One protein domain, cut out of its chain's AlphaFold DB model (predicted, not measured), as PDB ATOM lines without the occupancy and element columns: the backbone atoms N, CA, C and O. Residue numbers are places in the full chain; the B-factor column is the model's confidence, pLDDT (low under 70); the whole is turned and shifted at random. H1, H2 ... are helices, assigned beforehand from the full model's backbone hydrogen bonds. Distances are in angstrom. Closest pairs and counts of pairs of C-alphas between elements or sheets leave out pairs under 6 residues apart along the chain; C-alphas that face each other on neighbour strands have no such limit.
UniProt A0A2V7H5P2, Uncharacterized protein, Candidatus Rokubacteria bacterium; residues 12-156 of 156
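AT A GLANCE: This is residues 12 to 156 of the 156 residues of an uncharacterized protein of Candidatus Rokubacteria bacterium (UniProt A0A2V7H5P2). Long helix H3 runs through the middle, with H2 and H4 packed along it and H1 on H2, while the H5-H6 hairpin crosses H3. Residues 148 to 156 stick out. The 145 printed residues, all helix in class, include six named helices, H1 to H6 in order. The whole is compact, radius of gyration of the C-alphas 15.7 A, spanning 46 by 30 by 27 A.

IN THESE COORDINATES: H1 is residues 12 to 25, from C-alpha 12 at (-43.675, -1.698, -30.492); H2 28 to 41; H3 45 to 73, 41.3 A from first to last C-alpha; H4 77 to 95; H5 110 to 123; H6 127 to 154, 40.8 A, to C-alpha 154 at (-19.969, -4.572, -30.911).

HOW THE PARTS SIT: H1 to H4 form an up and down bundle, each running against the one before. The closest C-alphas of H3 and H4, Ala 68 and Ala 80, are 4.3 A apart. H3 touches H6 at a steep tilt of 40 degrees, closest C-alphas Ser 53 and Val 143, 6.5 A, with residues 53 to 63 alone. In H1 to H6 every O i to N i+4 pair is within hydrogen-bond range.

THE WHOLE: The farthest C-alphas, Lys 75 and Arg 156, are 51.4 A apart. The printed part has no cut; H4 to H5 is a long link. Residues 97 to 104 and 156 have pLDDT under 70.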
ATOM      1  N   ALA A  12     -44.758  -1.704 -29.518       93.31
ATOM      2  CA  ALA A  12     -43.675  -1.698 -30.492       93.31
ATOM      3  C   ALA A  12     -43.168  -3.122 -30.790       93.31
ATOM      4  O   ALA A  12     -43.036  -3.486 -31.959       93.31
ATOM      5  N   ASP A  13     -42.995  -3.950 -29.754       93.12
ATOM      6  CA  ASP A  13     -42.602  -5.359 -29.896       93.12
ATOM      7  C   ASP A  13     -43.658  -6.175 -30.643       93.12
ATOM      8  O   ASP A  13     -43.324  -7.006 -31.486       93.12
ATOM      9  N   TYR A  14     -44.939  -5.933 -30.349       94.88
ATOM     10  CA  TYR A  14     -46.045  -6.639 -30.995       94.88
ATOM     11  C   TYR A  14     -46.046  -6.399 -32.506       94.88
ATOM     12  O   TYR A  14     -46.069  -7.349 -33.291       94.88
ATOM     13  N   TYR A  15     -45.988  -5.129 -32.915       96.56
ATOM     14  CA  TYR A  15     -45.968  -4.778 -34.330       96.56
ATOM     15  C   TYR A  15     -44.687  -5.251 -35.017       96.56
ATOM     16  O   TYR A  15     -44.750  -5.739 -36.139       96.56
ATOM     17  N   TRP A  16     -43.538  -5.179 -34.345       95.38
ATOM     18  CA  TRP A  16     -42.285  -5.705 -34.881       95.38
ATOM     19  C   TRP A  16     -42.361  -7.205 -35.178       95.38
ATOM     20  O   TRP A  16     -42.051  -7.625 -36.292       95.38
ATOM     21  N   TRP A  17     -42.820  -8.018 -34.225       94.56
ATOM     22  CA  TRP A  17     -42.956  -9.461 -34.437       94.56
ATOM     23  C   TRP A  17     -43.918  -9.789 -35.575       94.56
ATOM     24  O   TRP A  17     -43.587 -10.598 -36.444       94.56
ATOM     25  N   ARG A  18     -45.076  -9.120 -35.607       95.56
ATOM     26  CA  ARG A  18     -46.075  -9.306 -36.663       95.56
ATOM     27  C   ARG A  18     -45.532  -8.914 -38.039       95.56
ATOM     28  O   ARG A  18     -45.776  -9.626 -39.013       95.56
ATOM     29  N   ALA A  19     -44.734  -7.847 -38.107       96.19
ATOM     30  CA  ALA A  19     -44.064  -7.445 -39.334       96.19
ATOM     31  C   ALA A  19     -43.095  -8.509 -39.848       96.19
ATOM     32  O   ALA A  19     -43.123  -8.828 -41.034       96.19
ATOM     33  N   LEU A  20     -42.243  -9.058 -38.977       93.75
ATOM     34  CA  LEU A  20     -41.276 -10.083 -39.373       93.75
ATOM     35  C   LEU A  20     -41.979 -11.342 -39.882       93.75
ATOM     36  O   LEU A  20     -41.588 -11.891 -40.907       93.75
ATOM     37  N   GLU A  21     -43.050 -11.761 -39.207       93.25
ATOM     38  CA  GLU A  21     -43.846 -12.922 -39.601       93.25
ATOM     39  C   GLU A  21     -44.515 -12.732 -40.975       93.25
ATOM     40  O   GLU A  21     -44.562 -13.656 -41.787       93.25
ATOM     41  N   ARG A  22     -45.010 -11.523 -41.260       95.56
ATOM     42  CA  ARG A  22     -45.576 -11.149 -42.567       95.56
ATOM     43  C   ARG A  22     -44.510 -11.072 -43.653       95.56
ATOM     44  O   ARG A  22     -44.684 -11.651 -44.722       95.56
ATOM     45  N   ALA A  23     -43.379 -10.430 -43.368       93.75
ATOM     46  CA  ALA A  23     -42.280 -10.308 -44.320       93.75
ATOM     47  C   ALA A  23     -41.727 -11.681 -44.729       93.75
ATOM     48  O   ALA A  23     -41.446 -11.915 -45.904       93.75
ATOM     49  N   GLU A  24     -41.647 -12.607 -43.775       90.75
ATOM     50  CA  GLU A  24     -41.255 -13.997 -44.003       90.75
ATOM     51  C   GLU A  24     -42.226 -14.736 -44.942       90.75
ATOM     52  O   GLU A  24     -41.795 -15.474 -45.830       90.75
ATOM     53  N   ARG A  25     -43.537 -14.501 -44.800       92.19
ATOM     54  CA  ARG A  25     -44.572 -15.041 -45.702       92.19
ATOM     55  C   ARG A  25     -44.597 -14.371 -47.077       92.19
ATOM     56  O   ARG A  25     -45.217 -14.895 -47.997       92.19
ATOM     57  N   GLY A  26     -43.890 -13.253 -47.232       91.38
ATOM     58  CA  GLY A  26     -43.866 -12.451 -48.452       91.38
ATOM     59  C   GLY A  26     -44.906 -11.330 -48.496       91.38
ATOM     60  O   GLY A  26     -44.965 -10.628 -49.504       91.38
ATOM     61  N   ASP A  27     -45.645 -11.113 -47.407       95.69
ATOM     62  CA  ASP A  27     -46.660 -10.064 -47.245       95.69
ATOM     63  C   ASP A  27     -45.978  -8.723 -46.907       95.69
ATOM     64  O   ASP A  27     -46.093  -8.171 -45.809       95.69
ATOM     65  N   LEU A  28     -45.148  -8.233 -47.835       95.94
ATOM     66  CA  LEU A  28     -44.265  -7.084 -47.607       95.94
ATOM     67  C   LEU A  28     -45.037  -5.775 -47.375       95.94
ATOM     68  O   LEU A  28     -44.583  -4.935 -46.600       95.94
ATOM     69  N   ALA A  29     -46.200  -5.594 -48.005       97.06
ATOM     70  CA  ALA A  29     -47.004  -4.387 -47.821       97.06
ATOM     71  C   ALA A  29     -47.517  -4.285 -46.375       97.06
ATOM     72  O   ALA A  29     -47.283  -3.283 -45.694       97.06
ATOM     73  N   GLU A  30     -48.125  -5.359 -45.873       97.69
ATOM     74  CA  GLU A  30     -48.635  -5.467 -44.510       97.69
ATOM     75  C   GLU A  30     -47.501  -5.450 -43.475       97.69
ATOM     76  O   GLU A  30     -47.645  -4.867 -42.397       97.69
ATOM     77  N   ALA A  31     -46.346  -6.042 -43.797       97.50
ATOM     78  CA  ALA A  31     -45.151  -5.935 -42.965       97.50
ATOM     79  C   ALA A  31     -44.677  -4.478 -42.834       97.50
ATOM     80  O   ALA A  31     -44.318  -4.035 -41.741       97.50
ATOM     81  N   GLY A  32     -44.715  -3.707 -43.924       97.75
ATOM     82  CA  GLY A  32     -44.375  -2.285 -43.917       97.75
ATOM     83  C   GLY A  32     -45.305  -1.459 -43.023       97.75
ATOM     84  O   GLY A  32     -44.843  -0.595 -42.275       97.75
ATOM     85  N   GLU A  33     -46.610  -1.737 -43.045       98.06
ATOM     86  CA  GLU A  33     -47.582  -1.081 -42.158       98.06
ATOM     87  C   GLU A  33     -47.306  -1.355 -40.677       98.06
ATOM     88  O   GLU A  33     -47.371  -0.446 -39.836       98.06
ATOM     89  N   ASP A  34     -46.946  -2.593 -40.358       98.12
ATOM     90  CA  ASP A  34     -46.575  -2.987 -39.008       98.12
ATOM     91  C   ASP A  34     -45.276  -2.327 -38.558       98.12
ATOM     92  O   ASP A  34     -45.227  -1.778 -37.461       98.12
ATOM     93  N   LEU A  35     -44.248  -2.271 -39.405       97.75
ATOM     94  CA  LEU A  35     -42.990  -1.593 -39.071       97.75
ATOM     95  C   LEU A  35     -43.198  -0.098 -38.832       97.75
ATOM     96  O   LEU A  35     -42.657   0.453 -37.874       97.75
ATOM     97  N   ARG A  36     -44.036   0.570 -39.634       97.44
ATOM     98  CA  ARG A  36     -44.418   1.970 -39.372       97.44
ATOM     99  C   ARG A  36     -45.168   2.115 -38.049       97.44
ATOM    100  O   ARG A  36     -45.006   3.124 -37.367       97.44
ATOM    101  N   SER A  37     -45.978   1.127 -37.676       97.12
ATOM    102  CA  SER A  37     -46.653   1.102 -36.374       97.12
ATOM    103  C   SER A  37     -45.653   0.910 -35.234       97.12
ATOM    104  O   SER A  37     -45.665   1.699 -34.294       97.12
ATOM    105  N   ALA A  38     -44.721  -0.036 -35.352       96.31
ATOM    106  CA  ALA A  38     -43.643  -0.241 -34.385       96.31
ATOM    107  C   ALA A  38     -42.804   1.033 -34.187       96.31
ATOM    108  O   ALA A  38     -42.544   1.427 -33.051       96.31
ATOM    109  N   ALA A  39     -42.463   1.730 -35.277       94.75
ATOM    110  CA  ALA A  39     -41.690   2.972 -35.242       94.75
ATOM    111  C   ALA A  39     -42.389   4.090 -34.453       94.75
ATOM    112  O   ALA A  39     -41.727   4.849 -33.754       94.75
ATOM    113  N   ARG A  40     -43.725   4.181 -34.526       95.25
ATOM    114  CA  ARG A  40     -44.510   5.167 -33.760       95.25
ATOM    115  C   ARG A  40     -44.563   4.875 -32.260       95.25
ATOM    116  O   ARG A  40     -44.870   5.779 -31.489       95.25
ATOM    117  N   HIS A  41     -44.323   3.630 -31.855       92.38
ATOM    118  CA  HIS A  41     -44.496   3.177 -30.473       92.38
ATOM    119  C   HIS A  41     -43.187   2.976 -29.706       92.38
ATOM    120  O   HIS A  41     -43.240   2.694 -28.512       92.38
ATOM    121  N   THR A  42     -42.031   3.117 -30.355       93.19
ATOM    122  CA  THR A  42     -40.728   3.001 -29.692       93.19
ATOM    123  C   THR A  42     -40.108   4.362 -29.396       93.19
ATOM    124  O   THR A  42     -40.169   5.277 -30.214       93.19
ATOM    125  N   SER A  43     -39.466   4.477 -28.235       92.00
ATOM    126  CA  SER A  43     -38.556   5.572 -27.885       92.00
ATOM    127  C   SER A  43     -37.099   5.115 -27.753       92.00
ATOM    128  O   SER A  43     -36.224   5.961 -27.583       92.00
ATOM    129  N   ASP A  44     -36.828   3.807 -27.847       93.75
ATOM    130  CA  ASP A  44     -35.475   3.247 -27.832       93.75
ATOM    131  C   ASP A  44     -34.794   3.505 -29.191       93.75
ATOM    132  O   ASP A  44     -35.267   2.985 -30.211       93.75
ATOM    133  N   PRO A  45     -33.690   4.277 -29.236       92.94
ATOM    134  CA  PRO A  45     -32.960   4.559 -30.469       92.94
ATOM    135  C   PRO A  45     -32.408   3.320 -31.185       92.94
ATOM    136  O   PRO A  45     -32.379   3.300 -32.416       92.94
ATOM    137  N   GLU A  46     -31.983   2.281 -30.458       91.56
ATOM    138  CA  GLU A  46     -31.455   1.059 -31.080       91.56
ATOM    139  C   GLU A  46     -32.579   0.267 -31.744       91.56
ATOM    140  O   GLU A  46     -32.450  -0.170 -32.892       91.56
ATOM    141  N   PHE A  47     -33.714   0.136 -31.057       93.31
ATOM    142  CA  PHE A  47     -34.891  -0.501 -31.630       93.31
ATOM    143  C   PHE A  47     -35.470   0.314 -32.792       93.31
ATOM    144  O   PHE A  47     -35.803  -0.248 -33.834       93.31
ATOM    145  N   ALA A  48     -35.521   1.643 -32.678       94.69
ATOM    146  CA  ALA A  48     -35.948   2.522 -33.764       94.69
ATOM    147  C   ALA A  48     -35.064   2.361 -35.011       94.69
ATOM    148  O   ALA A  48     -35.576   2.275 -36.131       94.69
ATOM    149  N   PHE A  49     -33.741   2.258 -34.836       94.50
ATOM    150  CA  PHE A  49     -32.822   1.966 -35.934       94.50
ATOM    151  C   PHE A  49     -33.102   0.594 -36.561       94.50
ATOM    152  O   PHE A  49     -33.142   0.479 -37.787       94.50
ATOM    153  N   ALA A  50     -33.350  -0.443 -35.756       94.19
ATOM    154  CA  ALA A  50     -33.708  -1.764 -36.270       94.19
ATOM    155  C   ALA A  50     -35.008  -1.722 -37.091       94.19
ATOM    156  O   ALA A  50     -35.020  -2.182 -38.233       94.19
ATOM    157  N   VAL A  51     -36.063  -1.099 -36.557       95.94
ATOM    158  CA  VAL A  51     -37.365  -0.944 -37.223       95.94
ATOM    159  C   VAL A  51     -37.231  -0.205 -38.551       95.94
ATOM    160  O   VAL A  51     -37.675  -0.706 -39.582       95.94
ATOM    161  N   THR A  52     -36.597   0.967 -38.545       95.50
ATOM    162  CA  THR A  52     -36.427   1.794 -39.751       95.50
ATOM    163  C   THR A  52     -35.570   1.104 -40.803       95.50
ATOM    164  O   THR A  52     -35.886   1.156 -41.990       95.50
ATOM    165  N   SER A  53     -34.525   0.395 -40.383       95.31
ATOM    166  CA  SER A  53     -33.679  -0.342 -41.314       95.31
ATOM    167  C   SER A  53     -34.412  -1.537 -41.936       95.31
ATOM    168  O   SER A  53     -34.235  -1.811 -43.120       95.31
ATOM    169  N   THR A  54     -35.237  -2.254 -41.166       96.00
ATOM    170  CA  THR A  54     -36.065  -3.350 -41.697       96.00
ATOM    171  C   THR A  54     -37.172  -2.823 -42.604       96.00
ATOM    172  O   THR A  54     -37.444  -3.428 -43.635       96.00
ATOM    173  N   LEU A  55     -37.772  -1.674 -42.277       97.12
ATOM    174  CA  LEU A  55     -38.749  -1.016 -43.149       97.12
ATOM    175  C   LEU A  55     -38.122  -0.669 -44.500       97.12
ATOM    176  O   LEU A  55     -38.731  -0.906 -45.535       97.12
ATOM    177  N   LEU A  56     -36.879  -0.192 -44.496       97.38
ATOM    178  CA  LEU A  56     -36.142   0.078 -45.724       97.38
ATOM    179  C   LEU A  56     -35.838  -1.197 -46.529       97.38
ATOM    180  O   LEU A  56     -35.922  -1.170 -47.756       97.38
ATOM    181  N   ASP A  57     -35.514  -2.316 -45.872       96.44
ATOM    182  CA  ASP A  57     -35.392  -3.613 -46.554       96.44
ATOM    183  C   ASP A  57     -36.747  -4.034 -47.178       96.44
ATOM    184  O   ASP A  57     -36.772  -4.505 -48.313       96.44
ATOM    185  N   VAL A  58     -37.879  -3.811 -46.496       97.69
ATOM    186  CA  VAL A  58     -39.233  -4.091 -47.022       97.69
ATOM    187  C   VAL A  58     -39.561  -3.219 -48.237       97.69
ATOM    188  O   VAL A  58     -39.931  -3.748 -49.287       97.69
ATOM    189  N   ASP A  59     -39.374  -1.904 -48.123       97.69
ATOM    190  CA  ASP A  59     -39.633  -0.948 -49.204       97.69
ATOM    191  C   ASP A  59     -38.746  -1.245 -50.428       97.69
ATOM    192  O   ASP A  59     -39.204  -1.164 -51.568       97.69
ATOM    193  N   THR A  60     -37.504  -1.688 -50.203       97.94
ATOM    194  CA  THR A  60     -36.602  -2.151 -51.272       97.94
ATOM    195  C   THR A  60     -37.164  -3.382 -51.980       97.94
ATOM    196  O   THR A  60     -37.199  -3.414 -53.208       97.94
ATOM    197  N   GLY A  61     -37.644  -4.381 -51.235       97.12
ATOM    198  CA  GLY A  61     -38.259  -5.575 -51.824       97.12
ATOM    199  C   GLY A  61     -39.483  -5.247 -52.686       97.12
ATOM    200  O   GLY A  61     -39.614  -5.772 -53.792       97.12
ATOM    201  N   LEU A  62     -40.340  -4.332 -52.218       97.81
ATOM    202  CA  LEU A  62     -41.499  -3.848 -52.975       97.81
ATOM    203  C   LEU A  62     -41.087  -3.103 -54.252       97.81
ATOM    204  O   LEU A  62     -41.662  -3.335 -55.314       97.81
ATOM    205  N   ALA A  63     -40.066  -2.250 -54.176       98.50
ATOM    206  CA  ALA A  63     -39.578  -1.506 -55.333       98.50
ATOM    207  C   ALA A  63     -38.962  -2.411 -56.406       98.50
ATOM    208  O   ALA A  63     -39.190  -2.187 -57.592       98.50
ATOM    209  N   LEU A  64     -38.237  -3.467 -56.020       98.38
ATOM    210  CA  LEU A  64     -37.725  -4.447 -56.984       98.38
ATOM    211  C   LEU A  64     -38.860  -5.212 -57.682       98.38
ATOM    212  O   LEU A  64     -38.773  -5.487 -58.879       98.38
ATOM    213  N   ALA A  65     -39.950  -5.510 -56.970       97.38
ATOM    214  CA  ALA A  65     -41.132  -6.113 -57.581       97.38
ATOM    215  C   ALA A  65     -41.803  -5.163 -58.591       97.38
ATOM    216  O   ALA A  65     -42.164  -5.592 -59.689       97.38
ATOM    217  N   GLU A  66     -41.934  -3.872 -58.268       98.38
ATOM    218  CA  GLU A  66     -42.477  -2.889 -59.218       98.38
ATOM    219  C   GLU A  66     -41.521  -2.638 -60.393       98.38
ATOM    220  O   GLU A  66     -41.976  -2.433 -61.521       98.38
ATOM    221  N   TYR A  67     -40.205  -2.725 -60.182       98.56
ATOM    222  CA  TYR A  67     -39.228  -2.644 -61.265       98.56
ATOM    223  C   TYR A  67     -39.453  -3.760 -62.294       98.56
ATOM    224  O   TYR A  67     -39.617  -3.486 -63.487       98.56
ATOM    225  N   ALA A  68     -39.578  -5.010 -61.844       98.44
ATOM    226  CA  ALA A  68     -39.912  -6.118 -62.734       98.44
ATOM    227  C   ALA A  68     -41.235  -5.891 -63.487       98.44
ATOM    228  O   ALA A  68     -41.308  -6.089 -64.703       98.44
ATOM    229  N   GLN A  69     -42.282  -5.420 -62.799       98.12
ATOM    230  CA  GLN A  69     -43.557  -5.097 -63.449       98.12
ATOM    231  C   GLN A  69     -43.417  -3.985 -64.492       98.12
ATOM    232  O   GLN A  69     -44.000  -4.079 -65.576       98.12
ATOM    233  N   THR A  70     -42.626  -2.957 -64.193       98.00
ATOM    234  CA  THR A  70     -42.327  -1.850 -65.107       98.00
ATOM    235  C   THR A  70     -41.673  -2.376 -66.382       98.00
ATOM    236  O   THR A  70     -42.146  -2.078 -67.481       98.00
ATOM    237  N   LEU A  71     -40.678  -3.260 -66.258       98.31
ATOM    238  CA  LEU A  71     -40.032  -3.916 -67.398       98.31
ATOM    239  C   LEU A  71     -41.013  -4.773 -68.215       98.31
ATOM    240  O   LEU A  71     -41.002  -4.728 -69.448       98.31
ATOM    241  N   ARG A  72     -41.931  -5.506 -67.564       97.62
ATOM    242  CA  ARG A  72     -42.992  -6.254 -68.272       97.62
ATOM    243  C   ARG A  72     -43.913  -5.327 -69.063       97.62
ATOM    244  O   ARG A  72     -44.213  -5.614 -70.226       97.62
ATOM    245  N   ARG A  73     -44.353  -4.215 -68.462       97.06
ATOM    246  CA  ARG A  73     -45.194  -3.202 -69.128       97.06
ATOM    247  C   ARG A  73     -44.458  -2.574 -70.317       97.06
ATOM    248  O   ARG A  73     -45.066  -2.406 -71.371       97.06
ATOM    249  N   ALA A  74     -43.147  -2.366 -70.190       96.31
ATOM    250  CA  ALA A  74     -42.250  -1.899 -71.248       96.31
ATOM    251  C   ALA A  74     -41.878  -2.968 -72.297       96.31
ATOM    252  O   ALA A  74     -41.016  -2.731 -73.138       96.31
ATOM    253  N   LYS A  75     -42.519  -4.148 -72.278       97.19
ATOM    254  CA  LYS A  75     -42.275  -5.256 -73.223       97.19
ATOM    255  C   LYS A  75     -40.840  -5.808 -73.190       97.19
ATOM    256  O   LYS A  75     -40.378  -6.364 -74.182       97.19
ATOM    257  N   ARG A  76     -40.182  -5.752 -72.026       97.62
ATOM    258  CA  ARG A  76     -38.859  -6.345 -71.742       97.62
ATOM    259  C   ARG A  76     -38.975  -7.533 -70.766       97.62
ATOM    260  O   ARG A  76     -38.440  -7.491 -69.659       97.62
ATOM    261  N   PRO A  77     -39.704  -8.614 -71.122       96.56
ATOM    262  CA  PRO A  77     -40.025  -9.691 -70.184       96.56
ATOM    263  C   PRO A  77     -38.802 -10.490 -69.719       96.56
ATOM    264  O   PRO A  77     -38.801 -10.972 -68.593       96.56
ATOM    265  N   HIS A  78     -37.766 -10.625 -70.551       97.62
ATOM    266  CA  HIS A  78     -36.546 -11.342 -70.169       97.62
ATOM    267  C   HIS A  78     -35.788 -10.623 -69.051       97.62
ATOM    268  O   HIS A  78     -35.324 -11.260 -68.112       97.62
ATOM    269  N   GLU A  79     -35.721  -9.296 -69.110       97.94
ATOM    270  CA  GLU A  79     -35.084  -8.486 -68.072       97.94
ATOM    271  C   GLU A  79     -35.928  -8.464 -66.796       97.94
ATOM    272  O   GLU A  79     -35.389  -8.567 -65.697       97.94
ATOM    273  N   ALA A  80     -37.258  -8.430 -66.933       98.25
ATOM    274  CA  ALA A  80     -38.161  -8.529 -65.792       98.25
ATOM    275  C   ALA A  80     -37.947  -9.812 -64.976       98.25
ATOM    276  O   ALA A  80     -37.903  -9.741 -63.753       98.25
ATOM    277  N   VAL A  81     -37.769 -10.963 -65.636       98.25
ATOM    278  CA  VAL A  81     -37.505 -12.245 -64.956       98.25
ATOM    279  C   VAL A  81     -36.220 -12.180 -64.130       98.25
ATOM    280  O   VAL A  81     -36.215 -12.603 -62.978       98.25
ATOM    281  N   VAL A  82     -35.155 -11.573 -64.661       97.81
ATOM    282  CA  VAL A  82     -33.896 -11.397 -63.916       97.81
ATOM    283  C   VAL A  82     -34.111 -10.551 -62.658       97.81
ATOM    284  O   VAL A  82     -33.575 -10.864 -61.593       97.81
ATOM    285  N   ILE A  83     -34.905  -9.481 -62.749       98.31
ATOM    286  CA  ILE A  83     -35.231  -8.650 -61.585       98.31
ATOM    287  C   ILE A  83     -36.113  -9.405 -60.583       98.31
ATOM    288  O   ILE A  83     -35.884  -9.280 -59.382       98.31
ATOM    289  N   GLU A  84     -37.059 -10.230 -61.035       97.56
ATOM    290  CA  GLU A  84     -37.885 -11.077 -60.158       97.56
ATOM    291  C   GLU A  84     -37.042 -12.086 -59.376       97.56
ATOM    292  O   GLU A  84     -37.216 -12.226 -58.165       97.56
ATOM    293  N   GLU A  85     -36.093 -12.748 -60.038       96.38
ATOM    294  CA  GLU A  85     -35.162 -13.682 -59.400       96.38
ATOM    295  C   GLU A  85     -34.295 -12.974 -58.351       96.38
ATOM    296  O   GLU A  85     -34.160 -13.448 -57.219       96.38
ATOM    297  N   ARG A  86     -33.763 -11.791 -58.685       96.69
ATOM    298  CA  ARG A  86     -32.992 -10.961 -57.745       96.69
ATOM    299  C   ARG A  86     -33.849 -10.490 -56.568       96.69
ATOM    300  O   ARG A  86     -33.397 -10.554 -55.428       96.69
ATOM    301  N   ALA A  87     -35.090 -10.068 -56.807       95.31
ATOM    302  CA  ALA A  87     -36.026  -9.668 -55.757       95.31
ATOM    303  C   ALA A  87     -36.366 -10.838 -54.819       95.31
ATOM    304  O   ALA A  87     -36.405 -10.669 -53.598       95.31
ATOM    305  N   ALA A  88     -36.558 -12.039 -55.372       92.81
ATOM    306  CA  ALA A  88     -36.799 -13.250 -54.598       92.81
ATOM    307  C   ALA A  88     -35.587 -13.619 -53.728       92.81
ATOM    308  O   ALA A  88     -35.760 -13.857 -52.530       92.81
ATOM    309  N   LEU A  89     -34.375 -13.594 -54.295       93.00
ATOM    310  CA  LEU A  89     -33.133 -13.849 -53.558       93.00
ATOM    311  C   LEU A  89     -32.913 -12.812 -52.450       93.00
ATOM    312  O   LEU A  89     -32.583 -13.167 -51.319       93.00
ATOM    313  N   PHE A  90     -33.160 -11.532 -52.745       93.75
ATOM    314  CA  PHE A  90     -33.112 -10.458 -51.756       93.75
ATOM    315  C   PHE A  90     -34.075 -10.721 -50.592       93.75
ATOM    316  O   PHE A  90     -33.667 -10.684 -49.430       93.75
ATOM    317  N   ARG A  91     -35.343 -11.035 -50.888       91.38
ATOM    318  CA  ARG A  91     -36.357 -11.327 -49.868       91.38
ATOM    319  C   ARG A  91     -35.956 -12.524 -49.009       91.38
ATOM    320  O   ARG A  91     -36.058 -12.448 -47.789       91.38
ATOM    321  N   GLN A  92     -35.473 -13.599 -49.630       89.81
ATOM    322  CA  GLN A  92     -34.999 -14.783 -48.916       89.81
ATOM    323  C   GLN A  92     -33.841 -14.442 -47.972       89.81
ATOM    324  O   GLN A  92     -33.884 -14.818 -46.804       89.81
ATOM    325  N   ALA A  93     -32.854 -13.679 -48.442       89.44
ATOM    326  CA  ALA A  93     -31.701 -13.286 -47.636       89.44
ATOM    327  C   ALA A  93     -32.067 -12.364 -46.459       89.44
ATOM    328  O   ALA A  93     -31.390 -12.379 -45.433       89.44
ATOM    329  N   LYS A  94     -33.109 -11.534 -46.598       90.38
ATOM    330  CA  LYS A  94     -33.514 -10.570 -45.562       90.38
ATOM    331  C   LYS A  94     -34.530 -11.110 -44.568       90.38
ATOM    332  O   LYS A  94     -34.469 -10.745 -43.397       90.38
ATOM    333  N   PHE A  95     -35.457 -11.944 -45.028       89.31
ATOM    334  CA  PHE A  95     -36.637 -12.336 -44.254       89.31
ATOM    335  C   PHE A  95     -36.821 -13.853 -44.134       89.31
ATOM    336  O   PHE A  95     -37.774 -14.298 -43.506       89.31
ATOM    337  N   GLY A  96     -35.937 -14.665 -44.721       82.06
ATOM    338  CA  GLY A  96     -35.995 -16.119 -44.593       82.06
ATOM    339  C   GLY A  96     -35.730 -16.601 -43.160       82.06
ATOM    340  O   GLY A  96     -34.882 -16.062 -42.453       82.06
ATOM    341  N   ARG A  97     -36.420 -17.675 -42.737       66.06
ATOM    342  CA  ARG A  97     -36.269 -18.292 -41.396       66.06
ATOM    343  C   ARG A  97     -34.887 -18.884 -41.108       66.06
ATOM    344  O   ARG A  97     -34.578 -19.163 -39.949       66.06
ATOM    345  N   SER A  98     -34.074 -19.120 -42.135       59.34
ATOM    346  CA  SER A  98     -32.752 -19.737 -42.009       59.34
ATOM    347  C   SER A  98     -31.752 -18.746 -41.405       59.34
ATOM    348  O   SER A  98     -31.098 -17.969 -42.095       59.34
ATOM    349  N   ARG A  99     -31.634 -18.759 -40.074       46.19
ATOM    350  CA  ARG A  99     -30.679 -17.921 -39.325       46.19
ATOM    351  C   ARG A  99     -29.212 -18.304 -39.594       46.19
ATOM    352  O   ARG A  99     -28.321 -17.494 -39.338       46.19
ATOM    353  N   GLU A 100     -28.974 -19.500 -40.135       46.94
ATOM    354  CA  GLU A 100     -27.651 -20.028 -40.507       46.94
ATOM    355  C   GLU A 100     -27.097 -19.412 -41.805       46.94
ATOM    356  O   GLU A 100     -25.903 -19.501 -42.072       46.94
ATOM    357  N   GLU A 101     -27.924 -18.683 -42.558       44.41
ATOM    358  CA  GLU A 101     -27.566 -18.043 -43.830       44.41
ATOM    359  C   GLU A 101     -27.531 -16.506 -43.735       44.41
ATOM    360  O   GLU A 101     -27.697 -15.785 -44.716       44.41
ATOM    361  N   SER A 102     -27.262 -15.951 -42.552       44.03
ATOM    362  CA  SER A 102     -27.237 -14.492 -42.320       44.03
ATOM    363  C   SER A 102     -26.088 -13.732 -43.024       44.03
ATOM    364  O   SER A 102     -25.890 -12.539 -42.800       44.03
ATOM    365  N   SER A 103     -25.377 -14.390 -43.944       57.31
ATOM    366  CA  SER A 103     -24.429 -13.792 -44.885       57.31
ATOM    367  C   SER A 103     -24.593 -14.374 -46.300       57.31
ATOM    368  O   SER A 103     -23.604 -14.713 -46.953       57.31
ATOM    369  N   VAL A 104     -25.829 -14.507 -46.798       67.50
ATOM    370  CA  VAL A 104     -26.052 -14.819 -48.220       67.50
ATOM    371  C   VAL A 104     -25.497 -13.675 -49.062       67.50
ATOM    372  O   VAL A 104     -26.024 -12.561 -49.079       67.50
ATOM    373  N   TYR A 105     -24.401 -13.958 -49.761       77.00
ATOM    374  CA  TYR A 105     -23.900 -13.080 -50.803       77.00
ATOM    375  C   TYR A 105     -24.930 -13.042 -51.931       77.00
ATOM    376  O   TYR A 105     -25.183 -14.048 -52.588       77.00
ATOM    377  N   LEU A 106     -25.527 -11.872 -52.150       86.06
ATOM    378  CA  LEU A 106     -26.590 -11.700 -53.139       86.06
ATOM    379  C   LEU A 106     -26.087 -11.805 -54.586       86.06
ATOM    380  O   LEU A 106     -26.886 -11.999 -55.493       86.06
ATOM    381  N   GLY A 107     -24.786 -11.624 -54.834       90.44
ATOM    382  CA  GLY A 107     -24.262 -11.496 -56.200       90.44
ATOM    383  C   GLY A 107     -24.620 -10.174 -56.889       90.44
ATOM    384  O   GLY A 107     -24.224  -9.962 -58.030       90.44
ATOM    385  N   PHE A 108     -25.335  -9.279 -56.204       93.12
ATOM    386  CA  PHE A 108     -25.696  -7.943 -56.669       93.12
ATOM    387  C   PHE A 108     -25.849  -6.975 -55.490       93.12
ATOM    388  O   PHE A 108     -25.963  -7.377 -54.330       93.12
ATOM    389  N   SER A 109     -25.881  -5.682 -55.805       94.81
ATOM    390  CA  SER A 109     -26.115  -4.597 -54.855       94.81
ATOM    391  C   SER A 109     -27.564  -4.106 -54.964       94.81
ATOM    392  O   SER A 109     -27.946  -3.599 -56.022       94.81
ATOM    393  N   PRO A 110     -28.394  -4.213 -53.904       96.06
ATOM    394  CA  PRO A 110     -29.762  -3.696 -53.937       96.06
ATOM    395  C   PRO A 110     -29.830  -2.197 -54.249       96.06
ATOM    396  O   PRO A 110     -30.719  -1.776 -54.979       96.06
ATOM    397  N   SER A 111     -28.871  -1.389 -53.772       97.06
ATOM    398  CA  SER A 111     -28.838   0.043 -54.103       97.06
ATOM    399  C   SER A 111     -28.587   0.296 -55.586       97.06
ATOM    400  O   SER A 111     -29.085   1.280 -56.122       97.06
ATOM    401  N   ASP A 112     -27.833  -0.574 -56.257       98.06
ATOM    402  CA  ASP A 112     -27.538  -0.402 -57.681       98.06
ATOM    403  C   ASP A 112     -28.755  -0.791 -58.529       98.06
ATOM    404  O   ASP A 112     -29.112  -0.055 -59.442       98.06
ATOM    405  N   LEU A 113     -29.489  -1.844 -58.145       98.12
ATOM    406  CA  LEU A 113     -30.776  -2.171 -58.775       98.12
ATOM    407  C   LEU A 113     -31.818  -1.060 -58.597       98.12
ATOM    408  O   LEU A 113     -32.599  -0.794 -59.506       98.12
ATOM    409  N   LEU A 114     -31.840  -0.394 -57.437       98.69
ATOM    410  CA  LEU A 114     -32.716   0.759 -57.228       98.69
ATOM    411  C   LEU A 114     -32.324   1.937 -58.132       98.69
ATOM    412  O   LEU A 114     -33.203   2.575 -58.697       98.69
ATOM    413  N   LYS A 115     -31.028   2.195 -58.336       98.62
ATOM    414  CA  LYS A 115     -30.554   3.219 -59.287       98.62
ATOM    415  C   LYS A 115     -30.923   2.891 -60.731       98.62
ATOM    416  O   LYS A 115     -31.353   3.774 -61.470       98.62
ATOM    417  N   GLU A 116     -30.787   1.627 -61.130       98.44
ATOM    418  CA  GLU A 116     -31.263   1.154 -62.435       98.44
ATOM    419  C   GLU A 116     -32.765   1.428 -62.581       98.44
ATOM    420  O   GLU A 116     -33.185   2.053 -63.554       98.44
ATOM    421  N   TYR A 117     -33.564   1.070 -61.573       98.62
ATOM    422  CA  TYR A 117     -35.000   1.331 -61.589       98.62
ATOM    423  C   TYR A 117     -35.342   2.830 -61.646       98.62
ATOM    424  O   TYR A 117     -36.210   3.238 -62.418       98.62
ATOM    425  N   ALA A 118     -34.638   3.673 -60.887       98.62
ATOM    426  CA  ALA A 118     -34.803   5.125 -60.941       98.62
ATOM    427  C   ALA A 118     -34.511   5.680 -62.345       98.62
ATOM    428  O   ALA A 118     -35.277   6.494 -62.863       98.62
ATOM    429  N   SER A 119     -33.442   5.206 -62.993       98.19
ATOM    430  CA  SER A 119     -33.112   5.576 -64.373       98.19
ATOM    431  C   SER A 119     -34.226   5.182 -65.348       98.19
ATOM    432  O   SER A 119     -34.629   5.993 -66.182       98.19
ATOM    433  N   GLU A 120     -34.761   3.968 -65.223       97.88
ATOM    434  CA  GLU A 120     -35.868   3.469 -66.052       97.88
ATOM    435  C   GLU A 120     -37.132   4.323 -65.883       97.88
ATOM    436  O   GLU A 120     -37.739   4.756 -66.863       97.88
ATOM    437  N   LEU A 121     -37.492   4.671 -64.645       98.19
ATOM    438  CA  LEU A 121     -38.600   5.590 -64.370       98.19
ATOM    439  C   LEU A 121     -38.371   6.976 -64.988       98.19
ATOM    440  O   LEU A 121     -39.303   7.557 -65.545       98.19
ATOM    441  N   GLY A 122     -37.141   7.489 -64.930       97.31
ATOM    442  CA  GLY A 122     -36.766   8.759 -65.548       97.31
ATOM    443  C   GLY A 122     -36.944   8.746 -67.068       97.31
ATOM    444  O   GLY A 122     -37.518   9.681 -67.627       97.31
ATOM    445  N   GLN A 123     -36.530   7.664 -67.734       96.25
ATOM    446  CA  GLN A 123     -36.716   7.481 -69.179       96.25
ATOM    447  C   GLN A 123     -38.196   7.378 -69.575       96.25
ATOM    448  O   GLN A 123     -38.582   7.831 -70.651       96.25
ATOM    449  N   LEU A 124     -39.035   6.838 -68.688       95.75
ATOM    450  CA  LEU A 124     -40.487   6.764 -68.864       95.75
ATOM    451  C   LEU A 124     -41.221   8.073 -68.516       95.75
ATOM    452  O   LEU A 124     -42.446   8.124 -68.607       95.75
ATOM    453  N   GLY A 125     -40.503   9.131 -68.124       96.50
ATOM    454  CA  GLY A 125     -41.078  10.434 -67.774       96.50
ATOM    455  C   GLY A 125     -41.610  10.538 -66.339       96.50
ATOM    456  O   GLY A 125     -42.157  11.574 -65.967       96.50
ATOM    457  N   ASN A 126     -41.411   9.516 -65.503       96.62
ATOM    458  CA  ASN A 126     -41.859   9.484 -64.108       96.62
ATOM    459  C   ASN A 126     -40.806  10.099 -63.171       96.62
ATOM    460  O   ASN A 126     -40.286   9.434 -62.274       96.62
ATOM    461  N   ALA A 127     -40.468  11.373 -63.389       96.81
ATOM    462  CA  ALA A 127     -39.339  12.036 -62.728       96.81
ATOM    463  C   ALA A 127     -39.436  12.078 -61.189       96.81
ATOM    464  O   ALA A 127     -38.418  11.949 -60.506       96.81
ATOM    465  N   ASP A 128     -40.640  12.237 -60.633       97.75
ATOM    466  CA  ASP A 128     -40.827  12.306 -59.179       97.75
ATOM    467  C   ASP A 128     -40.613  10.945 -58.506       97.75
ATOM    468  O   ASP A 128     -39.907  10.857 -57.499       97.75
ATOM    469  N   GLU A 129     -41.148   9.871 -59.092       97.44
ATOM    470  CA  GLU A 129     -40.919   8.517 -58.577       97.44
ATOM    471  C   GLU A 129     -39.457   8.102 -58.782       97.44
ATOM    472  O   GLU A 129     -38.850   7.541 -57.874       97.44
ATOM    473  N   ALA A 130     -38.839   8.466 -59.913       98.38
ATOM    474  CA  ALA A 130     -37.410   8.254 -60.139       98.38
ATOM    475  C   ALA A 130     -36.558   8.883 -59.024       98.38
ATOM    476  O   ALA A 130     -35.703   8.213 -58.445       98.38
ATOM    477  N   ARG A 131     -36.831  10.145 -58.658       98.44
ATOM    478  CA  ARG A 131     -36.132  10.826 -57.556       98.44
ATOM    479  C   ARG A 131     -36.353  10.114 -56.222       98.44
ATOM    480  O   ARG A 131     -35.399   9.900 -55.480       98.44
ATOM    481  N   ARG A 132     -37.589   9.704 -55.929       98.38
ATOM    482  CA  ARG A 132     -37.911   8.962 -54.703       98.38
ATOM    483  C   ARG A 132     -37.128   7.647 -54.603       98.38
ATOM    484  O   ARG A 132     -36.648   7.313 -53.515       98.38
ATOM    485  N   ILE A 133     -37.009   6.902 -55.703       98.62
ATOM    486  CA  ILE A 133     -36.253   5.644 -55.750       98.62
ATOM    487  C   ILE A 133     -34.743   5.903 -55.628       98.62
ATOM    488  O   ILE A 133     -34.072   5.179 -54.894       98.62
ATOM    489  N   GLU A 134     -34.213   6.962 -56.244       98.50
ATOM    490  CA  GLU A 134     -32.806   7.369 -56.087       98.50
ATOM    491  C   GLU A 134     -32.480   7.703 -54.617       98.50
ATOM    492  O   GLU A 134     -31.510   7.189 -54.053       98.50
ATOM    493  N   ASP A 135     -33.345   8.471 -53.944       98.31
ATOM    494  CA  ASP A 135     -33.206   8.782 -52.515       98.31
ATOM    495  C   ASP A 135     -33.286   7.519 -51.645       98.31
ATOM    496  O   ASP A 135     -32.662   7.418 -50.585       98.31
ATOM    497  N   MET A 136     -34.096   6.538 -52.044       98.31
ATOM    498  CA  MET A 136     -34.161   5.242 -51.368       98.31
ATOM    499  C   MET A 136     -32.875   4.430 -51.565       98.31
ATOM    500  O   MET A 136     -32.389   3.846 -50.598       98.31
ATOM    501  N   ALA A 137     -32.289   4.437 -52.765       98.31
ATOM    502  CA  ALA A 137     -31.022   3.768 -53.054       98.31
ATOM    503  C   ALA A 137     -29.876   4.307 -52.184       98.31
ATOM    504  O   ALA A 137     -29.096   3.533 -51.621       98.31
ATOM    505  N   GLU A 138     -29.795   5.630 -52.037       98.19
ATOM    506  CA  GLU A 138     -28.769   6.268 -51.212       98.19
ATOM    507  C   GLU A 138     -28.989   5.991 -49.718       98.19
ATOM    508  O   GLU A 138     -28.059   5.581 -49.020       98.19
ATOM    509  N   ARG A 139     -30.235   6.085 -49.233       97.69
ATOM    510  CA  ARG A 139     -30.569   5.685 -47.855       97.69
ATOM    511  C   ARG A 139     -30.224   4.223 -47.584       97.69
ATOM    512  O   ARG A 139     -29.691   3.918 -46.519       97.69
ATOM    513  N   TYR A 140     -30.476   3.326 -48.541       96.06
ATOM    514  CA  TYR A 140     -30.136   1.909 -48.412       96.06
ATOM    515  C   TYR A 140     -28.643   1.727 -48.159       96.06
ATOM    516  O   TYR A 140     -28.244   1.079 -47.190       96.06
ATOM    517  N   ARG A 141     -27.813   2.361 -48.991       95.50
ATOM    518  CA  ARG A 141     -26.355   2.325 -48.868       95.50
ATOM    519  C   ARG A 141     -25.882   2.835 -47.506       95.50
ATOM    520  O   ARG A 141     -25.083   2.164 -46.852       95.50
ATOM    521  N   GLN A 142     -26.398   3.981 -47.065       95.94
ATOM    522  CA  GLN A 142     -26.042   4.587 -45.780       95.94
ATOM    523  C   GLN A 142     -26.410   3.681 -44.600       95.94
ATOM    524  O   GLN A 142     -25.580   3.440 -43.723       95.94
ATOM    525  N   VAL A 143     -27.618   3.110 -44.605       94.00
ATOM    526  CA  VAL A 143     -28.077   2.192 -43.555       94.00
ATOM    527  C   VAL A 143     -27.241   0.913 -43.514       94.00
ATOM    528  O   VAL A 143     -26.891   0.461 -42.425       94.00
ATOM    529  N   GLN A 144     -26.870   0.325 -44.658       90.81
ATOM    530  CA  GLN A 144     -26.004  -0.862 -44.649       90.81
ATOM    531  C   GLN A 144     -24.590  -0.542 -44.136       90.81
ATOM    532  O   GLN A 144     -24.029  -1.328 -43.368       90.81
ATOM    533  N   ALA A 145     -24.026   0.616 -44.499       92.19
ATOM    534  CA  ALA A 145     -22.739   1.066 -43.970       92.19
ATOM    535  C   ALA A 145     -22.791   1.270 -42.446       92.19
ATOM    536  O   ALA A 145     -21.896   0.824 -41.725       92.19
ATOM    537  N   GLU A 146     -23.872   1.870 -41.948       93.69
ATOM    538  CA  GLU A 146     -24.104   2.081 -40.521       93.69
ATOM    539  C   GLU A 146     -24.307   0.760 -39.762       93.69
ATOM    540  O   GLU A 146     -23.704   0.553 -38.708       93.69
ATOM    541  N   ARG A 147     -25.082  -0.185 -40.315       89.50
ATOM    542  CA  ARG A 147     -25.228  -1.542 -39.756       89.50
ATOM    543  C   ARG A 147     -23.871  -2.230 -39.616       89.50
ATOM    544  O   ARG A 147     -23.577  -2.800 -38.565       89.50
ATOM    545  N   LEU A 148     -23.029  -2.148 -40.647       88.25
ATOM    546  CA  LEU A 148     -21.688  -2.729 -40.631       88.25
ATOM    547  C   LEU A 148     -20.778  -2.049 -39.601       88.25
ATOM    548  O   LEU A 148     -20.033  -2.732 -38.897       88.25
ATOM    549  N   ARG A 149     -20.842  -0.716 -39.489       91.94
ATOM    550  CA  ARG A 149     -20.102   0.048 -38.476       91.94
ATOM    551  C   ARG A 149     -20.470  -0.415 -37.067       91.94
ATOM    552  O   ARG A 149     -19.581  -0.820 -36.320       91.94
ATOM    553  N   ARG A 150     -21.766  -0.459 -36.747       88.81
ATOM    554  CA  ARG A 150     -22.282  -0.917 -35.446       88.81
ATOM    555  C   ARG A 150     -21.896  -2.362 -35.138       88.81
ATOM    556  O   ARG A 150     -21.548  -2.676 -34.004       88.81
ATOM    557  N   LEU A 151     -21.926  -3.248 -36.138       85.88
ATOM    558  CA  LEU A 151     -21.501  -4.640 -35.968       85.88
ATOM    559  C   LEU A 151     -20.023  -4.733 -35.565       85.88
ATOM    560  O   LEU A 151     -19.688  -5.481 -34.653       85.88
ATOM    561  N   ARG A 152     -19.152  -3.948 -36.212       86.62
ATOM    562  CA  ARG A 152     -17.717  -3.893 -35.889       86.62
ATOM    563  C   ARG A 152     -17.456  -3.315 -34.501       86.62
ATOM    564  O   ARG A 152     -16.554  -3.786 -33.821       86.62
ATOM    565  N   GLU A 153     -18.222  -2.308 -34.087       89.62
ATOM    566  CA  GLU A 153     -18.117  -1.707 -32.751       89.62
ATOM    567  C   GLU A 153     -18.517  -2.693 -31.645       89.62
ATOM    568  O   GLU A 153     -17.849  -2.743 -30.622       89.62
ATOM    569  N   ARG A 154     -19.536  -3.533 -31.869       83.38
ATOM    570  CA  ARG A 154     -19.969  -4.572 -30.911       83.38
ATOM    571  C   ARG A 154     -18.999  -5.757 -30.777       83.38
ATOM    572  O   ARG A 154     -19.154  -6.554 -29.859       83.38
ATOM    573  N   GLN A 155     -18.060  -5.917 -31.713       78.12
ATOM    574  CA  GLN A 155     -17.063  -6.999 -31.729       78.12
ATOM    575  C   GLN A 155     -15.705  -6.590 -31.130       78.12
ATOM    576  O   GLN A 155     -14.791  -7.413 -31.094       78.12
ATOM    577  N   ARG A 156     -15.559  -5.328 -30.715       65.94
ATOM    578  CA  ARG A 156     -14.373  -4.791 -30.037       65.94
ATOM    579  C   ARG A 156     -14.608  -4.729 -28.536       65.94
ATOM    580  O   ARG A 156     -13.611  -4.930 -27.813       65.94
TER     581      ARG A 156